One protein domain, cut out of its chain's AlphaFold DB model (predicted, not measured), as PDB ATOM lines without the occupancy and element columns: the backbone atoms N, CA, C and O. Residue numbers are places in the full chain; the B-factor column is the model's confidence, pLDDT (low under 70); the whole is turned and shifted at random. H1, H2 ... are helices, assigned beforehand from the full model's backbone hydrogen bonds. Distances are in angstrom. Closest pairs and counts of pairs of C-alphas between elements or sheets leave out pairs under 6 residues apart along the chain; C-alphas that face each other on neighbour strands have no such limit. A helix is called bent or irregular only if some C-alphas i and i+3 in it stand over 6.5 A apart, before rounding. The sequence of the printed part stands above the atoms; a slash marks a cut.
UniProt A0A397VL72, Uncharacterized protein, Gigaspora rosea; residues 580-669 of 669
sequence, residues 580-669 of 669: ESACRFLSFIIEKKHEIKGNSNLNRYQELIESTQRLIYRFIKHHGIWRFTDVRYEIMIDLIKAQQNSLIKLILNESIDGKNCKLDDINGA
ATOM      1  N   GLU A 580      -8.113 -29.691 -20.483       92.50
ATOM      2  CA  GLU A 580      -9.453 -29.323 -20.952       92.50
ATOM      3  C   GLU A 580      -9.467 -27.894 -21.495       92.50
ATOM      4  O   GLU A 580      -9.879 -27.669 -22.635       92.50
ATOM      5  N   SER A 581      -8.920 -26.946 -20.731       92.25
ATOM      6  CA  SER A 581      -8.937 -25.543 -21.131       92.25
ATOM      7  C   SER A 581      -8.098 -25.327 -22.400       92.25
ATOM      8  O   SER A 581      -8.507 -24.583 -23.291       92.25
ATOM      9  N   ALA A 582      -6.977 -26.047 -22.554       94.19
ATOM     10  CA  ALA A 582      -6.162 -26.011 -23.767       94.19
ATOM     11  C   ALA A 582      -6.867 -26.617 -24.996       94.19
ATOM     12  O   ALA A 582      -6.744 -26.062 -26.091       94.19
ATOM     13  N   CYS A 583      -7.609 -27.720 -24.844       94.31
ATOM     14  CA  CYS A 583      -8.383 -28.328 -25.934       94.31
ATOM     15  C   CYS A 583      -9.508 -27.397 -26.409       94.31
ATOM     16  O   CYS A 583      -9.602 -27.118 -27.608       94.31
ATOM     17  N   ARG A 584     -10.284 -26.823 -25.479       93.25
ATOM     18  CA  ARG A 584     -11.325 -25.831 -25.798       93.25
ATOM     19  C   ARG A 584     -10.752 -24.594 -26.473       93.25
ATOM     20  O   ARG A 584     -11.292 -24.116 -27.473       93.25
ATOM     21  N   PHE A 585      -9.629 -24.098 -25.957       94.25
ATOM     22  CA  PHE A 585      -8.910 -22.972 -26.538       94.25
ATOM     23  C   PHE A 585      -8.460 -23.262 -27.975       94.25
ATOM     24  O   PHE A 585      -8.616 -22.415 -28.851       94.25
ATOM     25  N   LEU A 586      -7.959 -24.471 -28.251       94.75
ATOM     26  CA  LEU A 586      -7.547 -24.864 -29.598       94.75
ATOM     27  C   LEU A 586      -8.725 -24.903 -30.580       94.75
ATOM     28  O   LEU A 586      -8.592 -24.387 -31.690       94.75
ATOM     29  N   SER A 587      -9.870 -25.464 -30.170       92.94
ATOM     30  CA  SER A 587     -11.097 -25.454 -30.984       92.94
ATOM     31  C   SER A 587     -11.523 -24.023 -31.310       92.94
ATOM     32  O   SER A 587     -11.751 -23.694 -32.472       92.94
ATOM     33  N   PHE A 588     -11.554 -23.147 -30.303       92.12
ATOM     34  CA  PHE A 588     -11.926 -21.745 -30.479       92.12
ATOM     35  C   PHE A 588     -10.994 -20.990 -31.434       92.12
ATOM     36  O   PHE A 588     -11.459 -20.280 -32.323       92.12
ATOM     37  N   ILE A 589      -9.675 -21.148 -31.292       91.75
ATOM     38  CA  ILE A 589      -8.716 -20.476 -32.180       91.75
ATOM     39  C   ILE A 589      -8.968 -20.879 -33.637       91.75
ATOM     40  O   ILE A 589      -8.930 -20.034 -34.528       91.75
ATOM     41  N   ILE A 590      -9.256 -22.156 -33.889       90.62
ATOM     42  CA  ILE A 590      -9.503 -22.660 -35.241       90.62
ATOM     43  C   ILE A 590     -10.810 -22.111 -35.822       90.62
ATOM     44  O   ILE A 590     -10.830 -21.756 -37.001       90.62
ATOM     45  N   GLU A 591     -11.857 -21.959 -35.004       89.94
ATOM     46  CA  GLU A 591     -13.098 -21.263 -35.384       89.94
ATOM     47  C   GLU A 591     -12.803 -19.815 -35.836       89.94
ATOM     48  O   GLU A 591     -13.335 -19.347 -36.844       89.94
ATOM     49  N   LYS A 592     -11.866 -19.128 -35.164       87.31
ATOM     50  CA  LYS A 592     -11.465 -17.736 -35.445       87.31
ATOM     51  C   LYS A 592     -10.562 -17.539 -36.664       87.31
ATOM     52  O   LYS A 592     -10.230 -16.403 -37.004       87.31
ATOM     53  N   LYS A 593     -10.183 -18.605 -37.379       87.00
ATOM     54  CA  LYS A 593      -9.256 -18.539 -38.527       87.00
ATOM     55  C   LYS A 593      -9.660 -17.512 -39.594       87.00
ATOM     56  O   LYS A 593      -8.791 -16.874 -40.183       87.00
ATOM     57  N   HIS A 594     -10.960 -17.374 -39.856       85.50
ATOM     58  CA  HIS A 594     -11.492 -16.502 -40.910       85.50
ATOM     59  C   HIS A 594     -11.425 -15.004 -40.572       85.50
ATOM     60  O   HIS A 594     -11.497 -14.177 -41.475       85.50
ATOM     61  N   GLU A 595     -11.259 -14.655 -39.295       85.44
ATOM     62  CA  GLU A 595     -11.217 -13.266 -38.818       85.44
ATOM     63  C   GLU A 595      -9.803 -12.660 -38.906       85.44
ATOM     64  O   GLU A 595      -9.614 -11.459 -38.739       85.44
ATOM     65  N   ILE A 596      -8.786 -13.472 -39.206       83.94
ATOM     66  CA  ILE A 596      -7.380 -13.066 -39.139       83.94
ATOM     67  C   ILE A 596      -6.954 -12.336 -40.410       83.94
ATOM     68  O   ILE A 596      -6.961 -12.901 -41.505       83.94
ATOM     69  N   LYS A 597      -6.470 -11.101 -40.248       82.56
ATOM     70  CA  LYS A 597      -5.975 -10.264 -41.350       82.56
ATOM     71  C   LYS A 597      -4.475  -9.984 -41.229       82.56
ATOM     72  O   LYS A 597      -3.983  -9.570 -40.180       82.56
ATOM     73  N   GLY A 598      -3.749 -10.159 -42.335       82.06
ATOM     74  CA  GLY A 598      -2.338  -9.784 -42.493       82.06
ATOM     75  C   GLY A 598      -1.307 -10.850 -42.084       82.06
ATOM     76  O   GLY A 598      -1.487 -11.603 -41.128       82.06
ATOM     77  N   ASN A 599      -0.164 -10.870 -42.781       79.31
ATOM     78  CA  ASN A 599       0.877 -11.902 -42.627       79.31
ATOM     79  C   ASN A 599       1.472 -11.979 -41.213       79.31
ATOM     80  O   ASN A 599       1.783 -13.063 -40.727       79.31
ATOM     81  N   SER A 600       1.613 -10.842 -40.523       79.06
ATOM     82  CA  SER A 600       2.151 -10.845 -39.155       79.06
ATOM     83  C   SER A 600       1.212 -11.534 -38.157       79.06
ATOM     84  O   SER A 600       1.686 -12.255 -37.279       79.06
ATOM     85  N   ASN A 601      -0.104 -11.379 -38.330       82.62
ATOM     86  CA  ASN A 601      -1.112 -12.016 -37.487       82.62
ATOM     87  C   ASN A 601      -1.256 -13.503 -37.823       82.62
ATOM     88  O   ASN A 601      -1.398 -14.310 -36.909       82.62
ATOM     89  N   LEU A 602      -1.109 -13.881 -39.098       85.56
ATOM     90  CA  LEU A 602      -1.060 -15.287 -39.517       85.56
ATOM     91  C   LEU A 602       0.111 -16.045 -38.874       85.56
ATOM     92  O   LEU A 602      -0.089 -17.136 -38.345       85.56
ATOM     93  N   ASN A 603       1.308 -15.454 -38.839       85.31
ATOM     94  CA  ASN A 603       2.456 -16.075 -38.172       85.31
ATOM     95  C   ASN A 603       2.215 -16.235 -36.662       85.31
ATOM     96  O   ASN A 603       2.542 -17.270 -36.087       85.31
ATOM     97  N   ARG A 604       1.597 -15.241 -36.009       84.50
ATOM     98  CA  ARG A 604       1.249 -15.314 -34.576       84.50
ATOM     99  C   ARG A 604       0.194 -16.362 -34.278       84.50
ATOM    100  O   ARG A 604       0.313 -17.090 -33.300       84.50
ATOM    101  N   TYR A 605      -0.806 -16.456 -35.137       88.88
ATOM    102  CA  TYR A 605      -1.823 -17.486 -35.070       88.88
ATOM    103  C   TYR A 605      -1.222 -18.893 -35.177       88.88
ATOM    104  O   TYR A 605      -1.549 -19.766 -34.376       88.88
ATOM    105  N   GLN A 606      -0.280 -19.104 -36.102       88.75
ATOM    106  CA  GLN A 606       0.446 -20.371 -36.212       88.75
ATOM    107  C   GLN A 606       1.296 -20.659 -34.964       88.75
ATOM    108  O   GLN A 606       1.219 -21.760 -34.423       88.75
ATOM    109  N   GLU A 607       2.043 -19.670 -34.454       88.62
ATOM    110  CA  GLU A 607       2.804 -19.801 -33.197       88.62
ATOM    111  C   GLU A 607       1.900 -20.205 -32.019       88.62
ATOM    112  O   GLU A 607       2.304 -21.013 -31.175       88.62
ATOM    113  N   LEU A 608       0.685 -19.650 -31.961       90.94
ATOM    114  CA  LEU A 608      -0.306 -19.937 -30.930       90.94
ATOM    115  C   LEU A 608      -0.816 -21.377 -31.036       90.94
ATOM    116  O   LEU A 608      -0.737 -22.106 -30.051       90.94
ATOM    117  N   ILE A 609      -1.238 -21.817 -32.229       92.19
ATOM    118  CA  ILE A 609      -1.661 -23.206 -32.478       92.19
ATOM    119  C   ILE A 609      -0.558 -24.183 -32.084       92.19
ATOM    120  O   ILE A 609      -0.806 -25.111 -31.317       92.19
ATOM    121  N   GLU A 610       0.670 -23.965 -32.558       92.19
ATOM    122  CA  GLU A 610       1.791 -24.849 -32.240       92.19
ATOM    123  C   GLU A 610       2.080 -24.896 -30.736       92.19
ATOM    124  O   GLU A 610       2.468 -25.936 -30.198       92.19
ATOM    125  N   SER A 611       1.941 -23.765 -30.042       91.88
ATOM    126  CA  SER A 611       2.164 -23.689 -28.599       91.88
ATOM    127  C   SER A 611       1.073 -24.431 -27.827       91.88
ATOM    128  O   SER A 611       1.402 -25.196 -26.920       91.88
ATOM    129  N   THR A 612      -0.192 -24.288 -28.230       94.19
ATOM    130  CA  THR A 612      -1.328 -25.014 -27.646       94.19
ATOM    131  C   THR A 612      -1.239 -26.516 -27.918       94.19
ATOM    132  O   THR A 612      -1.382 -27.315 -26.997       94.19
ATOM    133  N   GLN A 613      -0.894 -26.930 -29.142       94.12
ATOM    134  CA  GLN A 613      -0.664 -28.340 -29.481       94.12
ATOM    135  C   GLN A 613       0.446 -28.961 -28.627       94.12
ATOM    136  O   GLN A 613       0.306 -30.084 -28.148       94.12
ATOM    137  N   ARG A 614       1.550 -28.236 -28.397       91.81
ATOM    138  CA  ARG A 614       2.648 -28.701 -27.527       91.81
ATOM    139  C   ARG A 614       2.226 -28.800 -26.066       91.81
ATOM    140  O   ARG A 614       2.677 -29.720 -25.384       91.81
ATOM    141  N   LEU A 615       1.388 -27.875 -25.595       92.12
ATOM    142  CA  LEU A 615       0.805 -27.934 -24.258       92.12
ATOM    143  C   LEU A 615      -0.032 -29.211 -24.108       92.12
ATOM    144  O   LEU A 615       0.262 -30.013 -23.228       92.12
ATOM    145  N   ILE A 616      -0.978 -29.455 -25.019       92.75
ATOM    146  CA  ILE A 616      -1.827 -30.659 -25.026       92.75
ATOM    147  C   ILE A 616      -0.975 -31.935 -25.107       92.75
ATOM    148  O   ILE A 616      -1.129 -32.841 -24.288       92.75
ATOM    149  N   TYR A 617      -0.008 -31.976 -26.028       90.44
ATOM    150  CA  TYR A 617       0.922 -33.098 -26.185       90.44
ATOM    151  C   TYR A 617       1.652 -33.443 -24.883       90.44
ATOM    152  O   TYR A 617       1.806 -34.617 -24.551       90.44
ATOM    153  N   ARG A 618       2.089 -32.426 -24.125       88.31
ATOM    154  CA  ARG A 618       2.774 -32.626 -22.842       88.31
ATOM    155  C   ARG A 618       1.878 -33.354 -21.841       88.31
ATOM    156  O   ARG A 618       2.354 -34.264 -21.172       88.31
ATOM    157  N   PHE A 619       0.604 -32.980 -21.760       86.31
ATOM    158  CA  PHE A 619      -0.354 -33.592 -20.837       86.31
ATOM    159  C   PHE A 619      -0.754 -35.008 -21.226       86.31
ATOM    160  O   PHE A 619      -0.853 -35.859 -20.341       86.31
ATOM    161  N   ILE A 620      -0.918 -35.271 -22.523       85.00
ATOM    162  CA  ILE A 620      -1.195 -36.620 -23.018       85.00
ATOM    163  C   ILE A 620      -0.012 -37.534 -22.670       85.00
ATOM    164  O   ILE A 620      -0.159 -38.455 -21.874       85.00
ATOM    165  N   LYS A 621       1.191 -37.171 -23.134       81.94
ATOM    166  CA  LYS A 621       2.370 -38.042 -23.080       81.94
ATOM    167  C   LYS A 621       2.991 -38.226 -21.697       81.94
ATOM    168  O   LYS A 621       3.521 -39.294 -21.403       81.94
ATOM    169  N   HIS A 622       3.053 -37.166 -20.891       72.75
ATOM    170  CA  HIS A 622       3.826 -37.196 -19.642       72.75
ATOM    171  C   HIS A 622       2.976 -37.436 -18.401       72.75
ATOM    172  O   HIS A 622       3.509 -37.894 -17.395       72.75
ATOM    173  N   HIS A 623       1.680 -37.126 -18.446       68.81
ATOM    174  CA  HIS A 623       0.843 -37.161 -17.250       68.81
ATOM    175  C   HIS A 623      -0.250 -38.230 -17.306       68.81
ATOM    176  O   HIS A 623      -0.738 -38.616 -16.247       68.81
ATOM    177  N   GLY A 624      -0.661 -38.691 -18.496       71.19
ATOM    178  CA  GLY A 624      -1.730 -39.690 -18.653       71.19
ATOM    179  C   GLY A 624      -3.102 -39.248 -18.120       71.19
ATOM    180  O   GLY A 624      -4.051 -40.025 -18.112       71.19
ATOM    181  N   ILE A 625      -3.233 -37.983 -17.696       80.06
ATOM    182  CA  ILE A 625      -4.450 -37.402 -17.108       80.06
ATOM    183  C   ILE A 625      -5.557 -37.170 -18.145       80.06
ATOM    184  O   ILE A 625      -6.691 -36.831 -17.804       80.06
ATOM    185  N   TRP A 626      -5.224 -37.345 -19.425       83.94
ATOM    186  CA  TRP A 626      -6.150 -37.155 -20.529       83.94
ATOM    187  C   TRP A 626      -7.352 -38.090 -20.432       83.94
ATOM    188  O   TRP A 626      -8.452 -37.643 -20.721       83.94
ATOM    189  N   ARG A 627      -7.180 -39.322 -19.932       83.56
ATOM    190  CA  ARG A 627      -8.285 -40.280 -19.766       83.56
ATOM    191  C   ARG A 627      -9.335 -39.770 -18.787       83.56
ATOM    192  O   ARG A 627     -10.510 -39.749 -19.117       83.56
ATOM    193  N   PHE A 628      -8.908 -39.296 -17.613       81.00
ATOM    194  CA  PHE A 628      -9.815 -38.639 -16.666       81.00
ATOM    195  C   PHE A 628     -10.512 -37.461 -17.324       81.00
ATOM    196  O   PHE A 628     -11.733 -37.355 -17.304       81.00
ATOM    197  N   THR A 629      -9.710 -36.585 -17.921       84.88
ATOM    198  CA  THR A 629     -10.194 -35.337 -18.497       84.88
ATOM    199  C   THR A 629     -11.225 -35.580 -19.600       84.88
ATOM    200  O   THR A 629     -12.216 -34.863 -19.646       84.88
ATOM    201  N   ASP A 630     -11.044 -36.603 -20.434       84.75
ATOM    202  CA  ASP A 630     -11.985 -36.958 -21.495       84.75
ATOM    203  C   ASP A 630     -13.302 -37.515 -20.957       84.75
ATOM    204  O   ASP A 630     -14.356 -37.048 -21.370       84.75
ATOM    205  N   VAL A 631     -13.253 -38.393 -19.948       82.50
ATOM    206  CA  VAL A 631     -14.461 -38.942 -19.299       82.50
ATOM    207  C   VAL A 631     -15.365 -37.842 -18.736       82.50
ATOM    208  O   VAL A 631     -16.580 -37.999 -18.694       82.50
ATOM    209  N   ARG A 632     -14.786 -36.726 -18.281       82.12
ATOM    210  CA  ARG A 632     -15.552 -35.630 -17.672       82.12
ATOM    211  C   ARG A 632     -15.882 -34.485 -18.624       82.12
ATOM    212  O   ARG A 632     -16.919 -33.850 -18.460       82.12
ATOM    213  N   TYR A 633     -14.967 -34.144 -19.523       84.25
ATOM    214  CA  TYR A 633     -15.032 -32.911 -20.311       84.25
ATOM    215  C   TYR A 633     -15.066 -33.148 -21.821       84.25
ATOM    216  O   TYR A 633     -15.066 -32.166 -22.561       84.25
ATOM    217  N   GLU A 634     -15.082 -34.408 -22.266       86.69
ATOM    218  CA  GLU A 634     -15.217 -34.802 -23.674       86.69
ATOM    219  C   GLU A 634     -14.176 -34.125 -24.587       86.69
ATOM    220  O   GLU A 634     -14.480 -33.665 -25.691       86.69
ATOM    221  N   ILE A 635     -12.918 -34.033 -24.138       90.25
ATOM    222  CA  ILE A 635     -11.849 -33.327 -24.867       90.25
ATOM    223  C   ILE A 635     -11.616 -33.871 -26.279       90.25
ATOM    224  O   ILE A 635     -11.129 -33.139 -27.143       90.25
ATOM    225  N   MET A 636     -11.970 -35.131 -26.541       90.31
ATOM    226  CA  MET A 636     -11.936 -35.710 -27.879       90.31
ATOM    227  C   MET A 636     -12.857 -34.970 -28.854       90.31
ATOM    228  O   MET A 636     -12.470 -34.773 -30.007       90.31
ATOM    229  N   ILE A 637     -14.017 -34.476 -28.408       90.94
ATOM    230  CA  ILE A 637     -14.921 -33.666 -29.237       90.94
ATOM    231  C   ILE A 637     -14.227 -32.374 -29.671       90.94
ATOM    232  O   ILE A 637     -14.264 -32.020 -30.852       90.94
ATOM    233  N   ASP A 638     -13.556 -31.687 -28.745       91.38
ATOM    234  CA  ASP A 638     -12.826 -30.455 -29.050       91.38
ATOM    235  C   ASP A 638     -11.650 -30.713 -30.002       91.38
ATOM    236  O   ASP A 638     -11.430 -29.948 -30.943       91.38
ATOM    237  N   LEU A 639     -10.921 -31.822 -29.827       92.38
ATOM    238  CA  LEU A 639      -9.831 -32.210 -30.728       92.38
ATOM    239  C   LEU A 639     -10.324 -32.558 -32.142       92.38
ATOM    240  O   LEU A 639      -9.637 -32.237 -33.119       92.38
ATOM    241  N   ILE A 640     -11.500 -33.184 -32.263       92.12
ATOM    242  CA  ILE A 640     -12.147 -33.488 -33.548       92.12
ATOM    243  C   ILE A 640     -12.584 -32.196 -34.241       92.12
ATOM    244  O   ILE A 640     -12.251 -31.997 -35.411       92.12
ATOM    245  N   LYS A 641     -13.258 -31.285 -33.524       89.19
ATOM    246  CA  LYS A 641     -13.632 -29.956 -34.046       89.19
ATOM    247  C   LYS A 641     -12.404 -29.177 -34.519       89.19
ATOM    248  O   LYS A 641     -12.420 -28.567 -35.585       89.19
ATOM    249  N   ALA A 642     -11.310 -29.286 -33.773       89.75
ATOM    250  CA  ALA A 642     -10.015 -28.708 -34.099       89.75
ATOM    251  C   ALA A 642      -9.232 -29.462 -35.201       89.75
ATOM    252  O   ALA A 642      -8.108 -29.067 -35.519       89.75
ATOM    253  N   GLN A 643      -9.761 -30.549 -35.775       90.12
ATOM    254  CA  GLN A 643      -9.114 -31.373 -36.812       90.12
ATOM    255  C   GLN A 643      -7.696 -31.859 -36.434       90.12
ATOM    256  O   GLN A 643      -6.793 -31.954 -37.272       90.12
ATOM    257  N   GLN A 644      -7.465 -32.175 -35.155       91.12
ATOM    258  CA  GLN A 644      -6.143 -32.519 -34.617       91.12
ATOM    259  C   GLN A 644      -5.796 -34.005 -34.768       91.12
ATOM    260  O   GLN A 644      -5.543 -34.710 -33.791       91.12
ATOM    261  N   ASN A 645      -5.713 -34.482 -36.012       89.19
ATOM    262  CA  ASN A 645      -5.478 -35.898 -36.326       89.19
ATOM    263  C   ASN A 645      -4.211 -36.483 -35.677       89.19
ATOM    264  O   ASN A 645      -4.184 -37.664 -35.339       89.19
ATOM    265  N   SER A 646      -3.149 -35.691 -35.510       88.56
ATOM    266  CA  SER A 646      -1.903 -36.145 -34.877       88.56
ATOM    267  C   SER A 646      -2.053 -36.372 -33.370       88.56
ATOM    268  O   SER A 646      -1.549 -37.371 -32.861       88.56
ATOM    269  N   LEU A 647      -2.764 -35.485 -32.667       89.25
ATOM    270  CA  LEU A 647      -3.046 -35.615 -31.234       89.25
ATOM    271  C   LEU A 647      -4.055 -36.737 -30.974       89.25
ATOM    272  O   LEU A 647      -3.846 -37.537 -30.070       89.25
ATOM    273  N   ILE A 648      -5.080 -36.860 -31.819       89.25
ATOM    274  CA  ILE A 648      -6.051 -37.962 -31.760       89.25
ATOM    275  C   ILE A 648      -5.339 -39.307 -31.943       89.25
ATOM    276  O   ILE A 648      -5.509 -40.214 -31.135       89.25
ATOM    277  N   LYS A 649      -4.471 -39.433 -32.956       87.25
ATOM    278  CA  LYS A 649      -3.665 -40.649 -33.150       87.25
ATOM    279  C   LYS A 649      -2.752 -40.942 -31.962       87.25
ATOM    280  O   LYS A 649      -2.543 -42.109 -31.661       87.25
ATOM    281  N   LEU A 650      -2.197 -39.921 -31.308       85.25
ATOM    282  CA  LEU A 650      -1.375 -40.110 -30.111       85.25
ATOM    283  C   LEU A 650      -2.195 -40.727 -28.972       85.25
ATOM    284  O   LEU A 650      -1.752 -41.709 -28.392       85.25
ATOM    285  N   ILE A 651      -3.389 -40.191 -28.712       84.81
ATOM    286  CA  ILE A 651      -4.312 -40.687 -27.684       84.81
ATOM    287  C   ILE A 651      -4.715 -42.141 -27.964       84.81
ATOM    288  O   ILE A 651      -4.629 -42.989 -27.080       84.81
ATOM    289  N   LEU A 652      -5.105 -42.444 -29.206       82.19
ATOM    290  CA  LEU A 652      -5.562 -43.782 -29.597       82.19
ATOM    291  C   LEU A 652      -4.438 -44.832 -29.616       82.19
ATOM    292  O   LEU A 652      -4.709 -46.013 -29.418       82.19
ATOM    293  N   ASN A 653      -3.190 -44.419 -29.862       76.38
ATOM    294  CA  ASN A 653      -2.043 -45.325 -29.978       76.38
ATOM    295  C   ASN A 653      -1.203 -45.441 -28.695       76.38
ATOM    296  O   ASN A 653      -0.231 -46.200 -28.689       76.38
ATOM    297  N   GLU A 654      -1.510 -44.698 -27.628       66.19
ATOM    298  CA  GLU A 654      -0.858 -44.905 -26.332       66.19
ATOM    299  C   GLU A 654      -1.259 -46.276 -25.773       66.19
ATOM    300  O   GLU A 654      -2.338 -46.451 -25.204       66.19
ATOM    301  N   SER A 655      -0.384 -47.275 -25.950       53.09
ATOM    302  CA  SER A 655      -0.588 -48.594 -25.361       53.09
ATOM    303  C   SER A 655      -0.627 -48.494 -23.834       53.09
ATOM    304  O   SER A 655       0.115 -47.738 -23.206       53.09
ATOM    305  N   ILE A 656      -1.495 -49.302 -23.223       50.38
ATOM    306  CA  ILE A 656      -1.694 -49.411 -21.765       50.38
ATOM    307  C   ILE A 656      -0.462 -50.046 -21.067       50.38
ATOM    308  O   ILE A 656      -0.423 -50.212 -19.848       50.38
ATOM    309  N   ASP A 657       0.597 -50.363 -21.815       37.41
ATOM    310  CA  ASP A 657       1.692 -51.208 -21.359       37.41
ATOM    311  C   ASP A 657       2.727 -50.464 -20.498       37.41
ATOM    312  O   ASP A 657       3.782 -50.005 -20.940       37.41
ATOM    313  N   GLY A 658       2.454 -50.449 -19.193       38.53
ATOM    314  CA  GLY A 658       3.445 -50.862 -18.194       38.53
ATOM    315  C   GLY A 658       4.431 -49.815 -17.676       38.53
ATOM    316  O   GLY A 658       5.206 -50.124 -16.770       38.53
ATOM    317  N   LYS A 659       4.397 -48.570 -18.155       35.72
ATOM    318  CA  LYS A 659       4.999 -47.456 -17.412       35.72
ATOM    319  C   LYS A 659       3.888 -46.765 -16.649       35.72
ATOM    320  O   LYS A 659       3.118 -46.014 -17.235       35.72
ATOM    321  N   ASN A 660       3.817 -47.037 -15.342       33.84
ATOM    322  CA  ASN A 660       3.109 -46.183 -14.392       33.84
ATOM    323  C   ASN A 660       3.296 -44.736 -14.846       33.84
ATOM    324  O   ASN A 660       4.440 -44.330 -15.077       33.84
ATOM    325  N   CYS A 661       2.203 -43.985 -14.985       33.88
ATOM    326  CA  CYS A 661       2.276 -42.535 -15.034       33.88
ATOM    327  C   CYS A 661       2.923 -42.102 -13.718       33.88
ATOM    328  O   CYS A 661       2.247 -41.869 -12.717       33.88
ATOM    329  N   LYS A 662       4.257 -42.081 -13.692       32.81
ATOM    330  CA  LYS A 662       5.012 -41.326 -12.721       32.81
ATOM    331  C   LYS A 662       4.654 -39.886 -13.035       32.81
ATOM    332  O   LYS A 662       5.218 -39.259 -13.926       32.81
ATOM    333  N   LEU A 663       3.638 -39.386 -12.343       36.50
ATOM    334  CA  LEU A 663       3.631 -37.992 -11.944       36.50
ATOM    335  C   LEU A 663       4.881 -37.842 -11.077       36.50
ATOM    336  O   LEU A 663       4.811 -38.025  -9.869       36.50
ATOM    337  N   ASP A 664       6.035 -37.676 -11.727       30.41
ATOM    338  CA  ASP A 664       7.276 -37.351 -11.046       30.41
ATOM    339  C   ASP A 664       7.022 -36.042 -10.298       30.41
ATOM    340  O   ASP A 664       6.543 -35.057 -10.878       30.41
ATOM    341  N   ASP A 665       7.308 -36.061  -8.999       30.67
ATOM    342  CA  ASP A 665       7.383 -34.865  -8.183       30.67
ATOM    343  C   ASP A 665       8.284 -33.855  -8.892       30.67
ATOM    344  O   ASP A 665       9.459 -34.113  -9.169       30.67
ATOM    345  N   ILE A 666       7.738 -32.675  -9.180       31.89
ATOM    346  CA  ILE A 666       8.539 -31.516  -9.564       31.89
ATOM    347  C   ILE A 666       9.247 -31.036  -8.294       31.89
ATOM    348  O   ILE A 666       8.853 -30.056  -7.673       31.89
ATOM    349  N   ASN A 667      10.294 -31.756  -7.908       27.27
ATOM    350  CA  ASN A 667      11.367 -31.282  -7.049       27.27
ATOM    351  C   ASN A 667      12.653 -31.364  -7.875       27.27
ATOM    352  O   ASN A 667      13.415 -32.322  -7.797       27.27
ATOM    353  N   GLY A 668      12.860 -30.358  -8.727       25.95
ATOM    354  CA  GLY A 668      14.064 -30.254  -9.542       25.95
ATOM    355  C   GLY A 668      14.019 -29.111 -10.553       25.95
ATOM    356  O   GLY A 668      13.550 -29.313 -11.669       25.95
ATOM    357  N   ALA A 669      14.608 -27.979 -10.145       26.33
ATOM    358  CA  ALA A 669      14.979 -26.772 -10.906       26.33
ATOM    359  C   ALA A 669      13.896 -25.711 -11.185       26.33
ATOM    360  O   ALA A 669      13.032 -25.901 -12.074       26.33
TER     361      ALA A 669
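AT A GLANCE: This is residues 580 to 669 of the 669 residues of an uncharacterized protein of Gigaspora rosea (UniProt A0A397VL72). A long helical hairpin, H1 and H2, is packed at its open end by a shorter helical hairpin, H4 and H5, with H4 on H1 and H5 on H2; these four helices make a small four-cornered bundle, while the turn between H1 and H2 reaches beyond it. H3 lies crosswise near the open end, and residues 654 to 669 form a long tail with no named element. The printed part has 90 residues and five named helices, H1 to H5 in chain order, with no named strand; the class is all helix. It is only just loose, close to compact, with a radius of gyration of the C-alphas of 15.0 A and spans of 47 by 34 by 20 A.

HOW THE PARTS SIT: Begin with H2, residues 599 to 623, the longest helix. Its residues 609 to 616 touch residues 582 to 589 of H1, residues 580 to 595; the closest C-alphas, of Ala 582 and Thr 612, are 6.3 A apart. The two form a helical hairpin, at a shallow tilt of 19 degrees, opposite ways. Residues 613 to 620 of H2 touch H5, residues 645 to 653, at a shallow tilt of 4 degrees, the same way; look at the closest C-alphas, of Tyr 617 and Leu 647, 6.9 A apart. Residues 580 to 587 of H1 touch H4, residues 635 to 641, at a shallow tilt of 13 degrees, the same way, with the closest C-alphas, of Ser 587 and Asp 638, 5.6 A apart. H4 and H5 touch as a helical hairpin, closest at the C-alphas of Leu 639 and Ile 648, 7.0 A; their shallow tilt of 34.5 degrees, opposite ways, is only just short of steep. H1 and H5 are apart, and so are H2 and H4. H3, residues 626 to 633, is close to H4 but not clearly touching it, about perpendicular at 79 degrees, with the closest C-alphas, of Asp 630 and Met 636, 6.5 A apart. In H2, H3, H4 and H5 every O i to N i+4 pair is within hydrogen-bond range; in H1, 10 of 12 are.

IN THESE COORDINATES: Find C-alpha 599 at (0.877, -11.902, -42.627); from there H2 runs 35.8 A to C-alpha 623. H1 starts at C-alpha 580, (-9.453, -29.323, -20.952), and spans 24.1 A; it is irregular, with C-alphas 591 and 594 7.5 A apart. H3 spans 9.8 A, H4 9.9 A and H5 11.9 A, ending at C-alpha 653, (-2.043, -45.325, -29.978).

THE WHOLE: The two C-alphas farthest apart, of Gly 598 and Gly 658, are 48.1 A from each other. The printed part has no cut, and its four links between helices are tight. Mean pLDDT of the printed part is 78.3; it is under 70 at residue 623 and residues 654 to 669.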